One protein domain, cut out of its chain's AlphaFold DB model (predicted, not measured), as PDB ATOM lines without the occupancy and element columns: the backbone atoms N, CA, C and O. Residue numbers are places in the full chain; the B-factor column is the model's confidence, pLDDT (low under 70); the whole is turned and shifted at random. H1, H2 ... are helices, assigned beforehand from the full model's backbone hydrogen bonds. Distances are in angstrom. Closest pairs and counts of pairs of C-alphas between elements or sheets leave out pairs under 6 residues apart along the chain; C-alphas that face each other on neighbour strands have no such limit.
ATOM      1  N   ALA A  19      36.903 -32.041  34.230       75.88
ATOM      2  CA  ALA A  19      37.001 -32.868  35.430       75.88
ATOM      3  C   ALA A  19      35.633 -33.387  35.899       75.88
ATOM      4  O   ALA A  19      35.543 -34.520  36.378       75.88
ATOM      5  N   THR A  20      34.575 -32.592  35.741       81.12
ATOM      6  CA  THR A  20      33.202 -32.992  36.068       81.12
ATOM      7  C   THR A  20      32.642 -33.945  35.016       81.12
ATOM      8  O   THR A  20      32.098 -34.991  35.368       81.12
ATOM      9  N   LEU A  21      32.885 -33.680  33.730       83.19
ATOM     10  CA  LEU A  21      32.443 -34.549  32.631       83.19
ATOM     11  C   LEU A  21      33.091 -35.943  32.661       83.19
ATOM     12  O   LEU A  21      32.464 -36.940  32.302       83.19
ATOM     13  N   ARG A  22      34.324 -36.056  33.166       83.19
ATOM     14  CA  ARG A  22      34.991 -37.352  33.396       83.19
ATOM     15  C   ARG A  22      34.293 -38.237  34.427       83.19
ATOM     16  O   ARG A  22      34.485 -39.446  34.396       83.19
ATOM     17  N   LYS A  23      33.506 -37.655  35.336       84.50
ATOM     18  CA  LYS A  23      32.772 -38.400  36.371       84.50
ATOM     19  C   LYS A  23      31.430 -38.937  35.871       84.50
ATOM     20  O   LYS A  23      30.836 -39.769  36.549       84.50
ATOM     21  N   LEU A  24      30.955 -38.466  34.716       83.19
ATOM     22  CA  LEU A  24      29.711 -38.933  34.112       83.19
ATOM     23  C   LEU A  24      29.876 -40.346  33.544       83.19
ATOM     24  O   LEU A  24      30.946 -40.704  33.034       83.19
ATOM     25  N   SER A  25      28.805 -41.138  33.597       83.00
ATOM     26  CA  SER A  25      28.722 -42.364  32.800       83.00
ATOM     27  C   SER A  25      28.698 -42.021  31.304       83.00
ATOM     28  O   SER A  25      28.431 -40.878  30.933       83.00
ATOM     29  N   ASP A  26      28.989 -42.986  30.430       79.56
ATOM     30  CA  ASP A  26      28.930 -42.744  28.979       79.56
ATOM     31  C   ASP A  26      27.515 -42.345  28.528       79.56
ATOM     32  O   ASP A  26      27.352 -41.479  27.668       79.56
ATOM     33  N   GLU A  27      26.491 -42.923  29.161       76.38
ATOM     34  CA  GLU A  27      25.088 -42.609  28.890       76.38
ATOM     35  C   GLU A  27      24.725 -41.189  29.355       76.38
ATOM     36  O   GLU A  27      24.111 -40.428  28.604       76.38
ATOM     37  N   ASP A  28      25.172 -40.786  30.548       81.38
ATOM     38  CA  ASP A  28      24.967 -39.424  31.056       81.38
ATOM     39  C   ASP A  28      25.743 -38.388  30.238       81.38
ATOM     40  O   ASP A  28      25.252 -37.285  30.013       81.38
ATOM     41  N   LEU A  29      26.937 -38.737  29.751       82.62
ATOM     42  CA  LEU A  29      27.734 -37.877  28.881       82.62
ATOM     43  C   LEU A  29      27.043 -37.666  27.526       82.62
ATOM     44  O   LEU A  29      26.987 -36.539  27.036       82.62
ATOM     45  N   ALA A  30      26.466 -38.718  26.940       77.75
ATOM     46  CA  ALA A  30      25.694 -38.610  25.704       77.75
ATOM     47  C   ALA A  30      24.423 -37.763  25.895       77.75
ATOM     48  O   ALA A  30      24.131 -36.891  25.074       77.75
ATOM     49  N   ARG A  31      23.701 -37.965  27.006       78.38
ATOM     50  CA  ARG A  31      22.526 -37.154  27.367       78.38
ATOM     51  C   ARG A  31      22.894 -35.695  27.639       78.38
ATOM     52  O   ARG A  31      22.162 -34.807  27.218       78.38
ATOM     53  N   PHE A  32      24.035 -35.447  28.284       83.38
ATOM     54  CA  PHE A  32      24.580 -34.106  28.483       83.38
ATOM     55  C   PHE A  32      24.810 -33.419  27.136       83.38
ATOM     56  O   PHE A  32      24.228 -32.369  26.898       83.38
ATOM     57  N   ILE A  33      25.566 -34.035  26.219       81.44
ATOM     58  CA  ILE A  33      25.842 -33.475  24.883       81.44
ATOM     59  C   ILE A  33      24.542 -33.192  24.118       81.44
ATOM     60  O   ILE A  33      24.398 -32.119  23.537       81.44
ATOM     61  N   GLY A  34      23.586 -34.126  24.144       76.50
ATOM     62  CA  GLY A  34      22.293 -33.983  23.466       76.50
ATOM     63  C   GLY A  34      21.386 -32.891  24.045       76.50
ATOM     64  O   GLY A  34      20.464 -32.449  23.365       76.50
ATOM     65  N   GLY A  35      21.650 -32.437  25.273       77.31
ATOM     66  CA  GLY A  35      20.938 -31.330  25.914       77.31
ATOM     67  C   GLY A  35      21.431 -29.941  25.506       77.31
ATOM     68  O   GLY A  35      20.770 -28.952  25.822       77.31
ATOM     69  N   TRP A  36      22.565 -29.845  24.801       79.06
ATOM     70  CA  TRP A  36      23.182 -28.577  24.415       79.06
ATOM     71  C   TRP A  36      23.155 -28.360  22.906       79.06
ATOM     72  O   TRP A  36      23.324 -29.277  22.102       79.06
ATOM     73  N   ARG A  37      22.967 -27.100  22.503       74.44
ATOM     74  CA  ARG A  37      23.006 -26.721  21.091       74.44
ATOM     75  C   ARG A  37      24.415 -26.938  20.536       74.44
ATOM     76  O   ARG A  37      25.408 -26.567  21.157       74.44
ATOM     77  N   VAL A  38      24.489 -27.471  19.316       75.56
ATOM     78  CA  VAL A  38      25.756 -27.643  18.597       75.56
ATOM     79  C   VAL A  38      26.512 -26.315  18.545       75.56
ATOM     80  O   VAL A  38      25.984 -25.299  18.086       75.56
ATOM     81  N   GLY A  39      27.751 -26.349  19.028       69.25
ATOM     82  CA  GLY A  39      28.665 -25.212  19.037       69.25
ATOM     83  C   GLY A  39      28.654 -24.338  20.286       69.25
ATOM     84  O   GLY A  39      29.423 -23.381  20.332       69.25
ATOM     85  N   THR A  40      27.861 -24.662  21.312       76.75
ATOM     86  CA  THR A  40      28.062 -24.056  22.638       76.75
ATOM     87  C   THR A  40      29.263 -24.680  23.348       76.75
ATOM     88  O   THR A  40      29.719 -25.774  22.998       76.75
ATOM     89  N   ALA A  41      29.801 -23.983  24.351       76.12
ATOM     90  CA  ALA A  41      30.974 -24.440  25.095       76.12
ATOM     91  C   ALA A  41      30.736 -25.804  25.768       76.12
ATOM     92  O   ALA A  41      31.618 -26.660  25.779       76.12
ATOM     93  N   GLU A  42      29.525 -26.044  26.263       79.69
ATOM     94  CA  GLU A  42      29.110 -27.285  26.916       79.69
ATOM     95  C   GLU A  42      29.063 -28.444  25.924       79.69
ATOM     96  O   GLU A  42      29.597 -29.518  26.204       79.69
ATOM     97  N   TYR A  43      28.508 -28.206  24.731       79.56
ATOM     98  CA  TYR A  43      28.530 -29.179  23.644       79.56
ATOM     99  C   TYR A  43      29.973 -29.540  23.273       79.56
ATOM    100  O   TYR A  43      30.317 -30.717  23.184       79.56
ATOM    101  N   ILE A  44      30.846 -28.541  23.113       79.69
ATOM    102  CA  ILE A  44      32.258 -28.750  22.766       79.69
ATOM    103  C   ILE A  44      32.974 -29.563  23.853       79.69
ATOM    104  O   ILE A  44      33.629 -30.556  23.538       79.69
ATOM    105  N   ASN A  45      32.804 -29.200  25.126       82.94
ATOM    106  CA  ASN A  45      33.442 -29.885  26.250       82.94
ATOM    107  C   ASN A  45      32.951 -31.334  26.398       82.94
ATOM    108  O   ASN A  45      33.763 -32.242  26.584       82.94
ATOM    109  N   GLY A  46      31.642 -31.564  26.262       83.81
ATOM    110  CA  GLY A  46      31.057 -32.905  26.283       83.81
ATOM    111  C   GLY A  46      31.594 -33.778  25.150       83.81
ATOM    112  O   GLY A  46      32.049 -34.900  25.379       83.81
ATOM    113  N   THR A  47      31.623 -33.236  23.932       82.06
ATOM    114  CA  THR A  47      32.091 -33.966  22.745       82.06
ATOM    115  C   THR A  47      33.595 -34.255  22.813       82.06
ATOM    116  O   THR A  47      34.039 -35.329  22.407       82.06
ATOM    117  N   ALA A  48      34.386 -33.339  23.377       81.31
ATOM    118  CA  ALA A  48      35.814 -33.538  23.602       81.31
ATOM    119  C   ALA A  48      36.093 -34.683  24.592       81.31
ATOM    120  O   ALA A  48      36.978 -35.505  24.347       81.31
ATOM    121  N   GLU A  49      35.326 -34.782  25.682       84.75
ATOM    122  CA  GLU A  49      35.459 -35.892  26.632       84.75
ATOM    123  C   GLU A  49      34.995 -37.224  26.021       84.75
ATOM    124  O   GLU A  49      35.664 -38.241  26.209       84.75
ATOM    125  N   LEU A  50      33.919 -37.230  25.226       83.88
ATOM    126  CA  LEU A  50      33.467 -38.431  24.515       83.88
ATOM    127  C   LEU A  50      34.544 -38.943  23.547       83.88
ATOM    128  O   LEU A  50      34.879 -40.129  23.547       83.88
ATOM    129  N   ALA A  51      35.149 -38.041  22.774       77.94
ATOM    130  CA  ALA A  51      36.230 -38.375  21.853       77.94
ATOM    131  C   ALA A  51      37.479 -38.905  22.583       77.94
ATOM    132  O   ALA A  51      38.113 -39.847  22.106       77.94
ATOM    133  N   ARG A  52      37.797 -38.361  23.770       81.62
ATOM    134  CA  ARG A  52      38.874 -38.874  24.632       81.62
ATOM    135  C   ARG A  52      38.612 -40.322  25.059       81.62
ATOM    136  O   ARG A  52      39.537 -41.131  25.033       81.62
ATOM    137  N   ARG A  53      37.376 -40.657  25.448       81.81
ATOM    138  CA  ARG A  53      36.991 -42.020  25.872       81.81
ATOM    139  C   ARG A  53      37.047 -43.027  24.731       81.81
ATOM    140  O   ARG A  53      37.484 -44.152  24.930       81.81
ATOM    141  N   GLN A  54      36.667 -42.599  23.533       81.56
ATOM    142  CA  GLN A  54      36.705 -43.425  22.329       81.56
ATOM    143  C   GLN A  54      38.114 -43.550  21.716       81.56
ATOM    144  O   GLN A  54      38.278 -44.191  20.680       81.56
ATOM    145  N   GLY A  55      39.136 -42.929  22.321       68.50
ATOM    146  CA  GLY A  55      40.510 -42.968  21.817       68.50
ATOM    147  C   GLY A  55      40.692 -42.254  20.476       68.50
ATOM    148  O   GLY A  55      41.665 -42.524  19.769       68.50
ATOM    149  N   LEU A  56      39.776 -41.349  20.095       64.94
ATOM    150  CA  LEU A  56      39.956 -40.575  18.870       64.94
ATOM    151  C   LEU A  56      41.136 -39.609  19.046       64.94
ATOM    152  O   LEU A  56      41.233 -38.926  20.069       64.94
ATOM    153  N   PRO A  57      42.029 -39.503  18.044       56.50
ATOM    154  CA  PRO A  57      43.180 -38.621  18.131       56.50
ATOM    155  C   PRO A  57      42.721 -37.169  18.283       56.50
ATOM    156  O   PRO A  57      41.872 -36.693  17.526       56.50
ATOM    157  N   THR A  58      43.340 -36.452  19.224       56.38
ATOM    158  CA  THR A  58      43.072 -35.046  19.581       56.38
ATOM    159  C   THR A  58      43.029 -34.107  18.371       56.38
ATOM    160  O   THR A  58      42.308 -33.115  18.381       56.38
ATOM    161  N   ILE A  59      43.720 -34.456  17.282       55.16
ATOM    162  CA  ILE A  59      43.693 -33.741  15.999       55.16
ATOM    163  C   ILE A  59      42.273 -33.662  15.417       55.16
ATOM    164  O   ILE A  59      41.866 -32.602  14.953       55.16
ATOM    165  N   LYS A  60      41.475 -34.736  15.488       54.47
ATOM    166  CA  LYS A  60      40.081 -34.713  15.007       54.47
ATOM    167  C   LYS A  60      39.195 -33.811  15.869       54.47
ATOM    168  O   LYS A  60      38.287 -33.177  15.341       54.47
ATOM    169  N   ILE A  61      39.496 -33.701  17.164       56.75
ATOM    170  CA  ILE A  61      38.801 -32.812  18.107       56.75
ATOM    171  C   ILE A  61      39.148 -31.351  17.809       56.75
ATOM    172  O   ILE A  61      38.254 -30.516  17.748       56.75
ATOM    173  N   ALA A  62      40.424 -31.048  17.564       57.91
ATOM    174  CA  ALA A  62      40.869 -29.708  17.196       57.91
ATOM    175  C   ALA A  62      40.261 -29.253  15.861       57.91
ATOM    176  O   ALA A  62      39.804 -28.122  15.755       57.91
ATOM    177  N   VAL A  63      40.179 -30.148  14.870       62.41
ATOM    178  CA  VAL A  63      39.523 -29.865  13.585       62.41
ATOM    179  C   VAL A  63      38.016 -29.666  13.763       62.41
ATOM    180  O   VAL A  63      37.470 -28.710  13.222       62.41
ATOM    181  N   ALA A  64      37.339 -30.500  14.559       59.78
ATOM    182  CA  ALA A  64      35.916 -30.322  14.846       59.78
ATOM    183  C   ALA A  64      35.640 -29.006  15.595       59.78
ATOM    184  O   ALA A  64      34.751 -28.255  15.204       59.78
ATOM    185  N   ALA A  65      36.435 -28.684  16.617       62.12
ATOM    186  CA  ALA A  65      36.340 -27.425  17.353       62.12
ATOM    187  C   ALA A  65      36.625 -26.210  16.454       62.12
ATOM    188  O   ALA A  65      35.927 -25.203  16.552       62.12
ATOM    189  N   LEU A  66      37.595 -26.316  15.539       64.44
ATOM    190  CA  LEU A  66      37.912 -25.269  14.567       64.44
ATOM    191  C   LEU A  66      36.755 -25.049  13.582       64.44
ATOM    192  O   LEU A  66      36.335 -23.914  13.388       64.44
ATOM    193  N   ILE A  67      36.195 -26.121  13.011       62.56
ATOM    194  CA  ILE A  67      35.033 -26.046  12.108       62.56
ATOM    195  C   ILE A  67      33.839 -25.414  12.831       62.56
ATOM    196  O   ILE A  67      33.178 -24.534  12.288       62.56
ATOM    197  N   VAL A  68      33.586 -25.813  14.076       64.62
ATOM    198  CA  VAL A  68      32.509 -25.258  14.903       64.62
ATOM    199  C   VAL A  68      32.729 -23.772  15.197       64.62
ATOM    200  O   VAL A  68      31.787 -22.988  15.095       64.62
ATOM    201  N   SER A  69      33.962 -23.364  15.506       62.06
ATOM    202  CA  SER A  69      34.312 -21.958  15.736       62.06
ATOM    203  C   SER A  69      34.108 -21.113  14.471       62.06
ATOM    204  O   SER A  69      33.545 -20.021  14.541       62.06
ATOM    205  N   ILE A  70      34.451 -21.658  13.299       64.56
ATOM    206  CA  ILE A  70      34.183 -21.032  11.996       64.56
ATOM    207  C   ILE A  70      32.674 -20.890  11.756       64.56
ATOM    208  O   ILE A  70      32.219 -19.817  11.373       64.56
ATOM    209  N   VAL A  71      31.875 -21.930  12.014       63.31
ATOM    210  CA  VAL A  71      30.410 -21.874  11.842       63.31
ATOM    211  C   VAL A  71      29.778 -20.836  12.771       63.31
ATOM    212  O   VAL A  71      28.922 -20.068  12.335       63.31
ATOM    213  N   ALA A  72      30.210 -20.776  14.033       63.78
ATOM    214  CA  ALA A  72      29.737 -19.776  14.987       63.78
ATOM    215  C   ALA A  72      30.086 -18.348  14.538       63.78
ATOM    216  O   ALA A  72      29.234 -17.460  14.597       63.78
ATOM    217  N   LEU A  73      31.304 -18.141  14.027       65.19
ATOM    218  CA  LEU A  73      31.742 -16.859  13.481       65.19
ATOM    219  C   LEU A  73      30.907 -16.450  12.259       65.19
ATOM    220  O   LEU A  73      30.400 -15.332  12.203       65.19
ATOM    221  N   VAL A  74      30.689 -17.362  11.311       63.44
ATOM    222  CA  VAL A  74      29.865 -17.108  10.119       63.44
ATOM    223  C   VAL A  74      28.417 -16.792  10.504       63.44
ATOM    224  O   VAL A  74      27.841 -15.834   9.995       63.44
ATOM    225  N   ALA A  75      27.837 -17.529  11.453       62.62
ATOM    226  CA  ALA A  75      26.488 -17.259  11.948       62.62
ATOM    227  C   ALA A  75      26.369 -15.895  12.654       62.62
ATOM    228  O   ALA A  75      25.291 -15.304  12.659       62.62
ATOM    229  N   SER A  76      27.457 -15.396  13.253       64.19
ATOM    230  CA  SER A  76      27.496 -14.065  13.868       64.19
ATOM    231  C   SER A  76      27.606 -12.923  12.852       64.19
ATOM    232  O   SER A  76      27.107 -11.840  13.126       64.19
ATOM    233  N   LEU A  77      28.205 -13.176  11.683       64.62
ATOM    234  CA  LEU A  77      28.353 -12.208  10.588       64.62
ATOM    235  C   LEU A  77      27.120 -12.129   9.671       64.62
ATOM    236  O   LEU A  77      26.974 -11.167   8.928       64.62
ATOM    237  N   LEU A  78      26.260 -13.152   9.694       58.41
ATOM    238  CA  LEU A  78      25.006 -13.220   8.929       58.41
ATOM    239  C   LEU A  78      23.789 -12.657   9.695       58.41
ATOM    240  O   LEU A  78      22.659 -12.793   9.223       58.41
ATOM    241  N   LYS A  79      24.010 -12.070  10.874       48.41
ATOM    242  CA  LYS A  79      23.030 -11.271  11.626       48.41
ATOM    243  C   LYS A  79      23.243  -9.793  11.350       48.41
ATOM    244  O   LYS A  79      22.219  -9.081  11.321       48.41
TER     245      LYS A  79
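Overview. This is residues 19 to 79 of the 79 residues of an uncharacterized protein of Hyphomicrobium sp. (UniProt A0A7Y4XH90). Three helices zigzag side by side, with H2 between H1 and the much longer H3. H3 packs on H2 with its first part alone and runs on past it as an arm, whose last residues, 73 to 79, stick out. The printed part has 61 residues, with three named helices in the order H1, H2, H3 and no named strand; the class is all helix. It is only just compact, close to loose, with a radius of gyration of the C-alphas of 12.5 A, and its elongated outline spans 38 by 25 by 16 A.

Arrangement. H1, residues 26 to 34, touches H2, residues 41 to 53, at a shallow tilt of 30 degrees, opposite ways. Their closest C-alphas, those of Ile 33 and Tyr 43, are 5.2 A apart, and the two form a helical hairpin. H3, residues 58 to 77, touches H2 with residues 58 to 65 alone; the closest C-alphas, those of Ala 48 and Ile 61, are 6.3 A apart. H2 and H3 form a second helical hairpin, running opposite ways at a shallow tilt of 17 degrees. H1 and H3 are apart. In H1, H2 and H3 every O i to N i+4 pair is within hydrogen-bond range.

Along the chain. H1 begins at C-alpha 26, (28.930, -42.744, 28.979), and measures 12.3 A from first to last C-alpha. H2 begins at C-alpha 41, (30.974, -24.440, 25.095), and measures 18.6 A. H3 measures 28.6 A and ends at C-alpha 77, (28.353, -12.208, 10.588).

Size, cuts and confidence. The two C-alphas farthest apart, those of Ser 25 and Lys 79, are 38.0 A apart. The printed part has no cut and ends at residue 79, the chain's last residue. The link from H1 to H2 is short and the one from H2 to H3 is tight. The mean pLDDT of the printed part is 72.3; residue 39 and residues 55 to 79 are under 70.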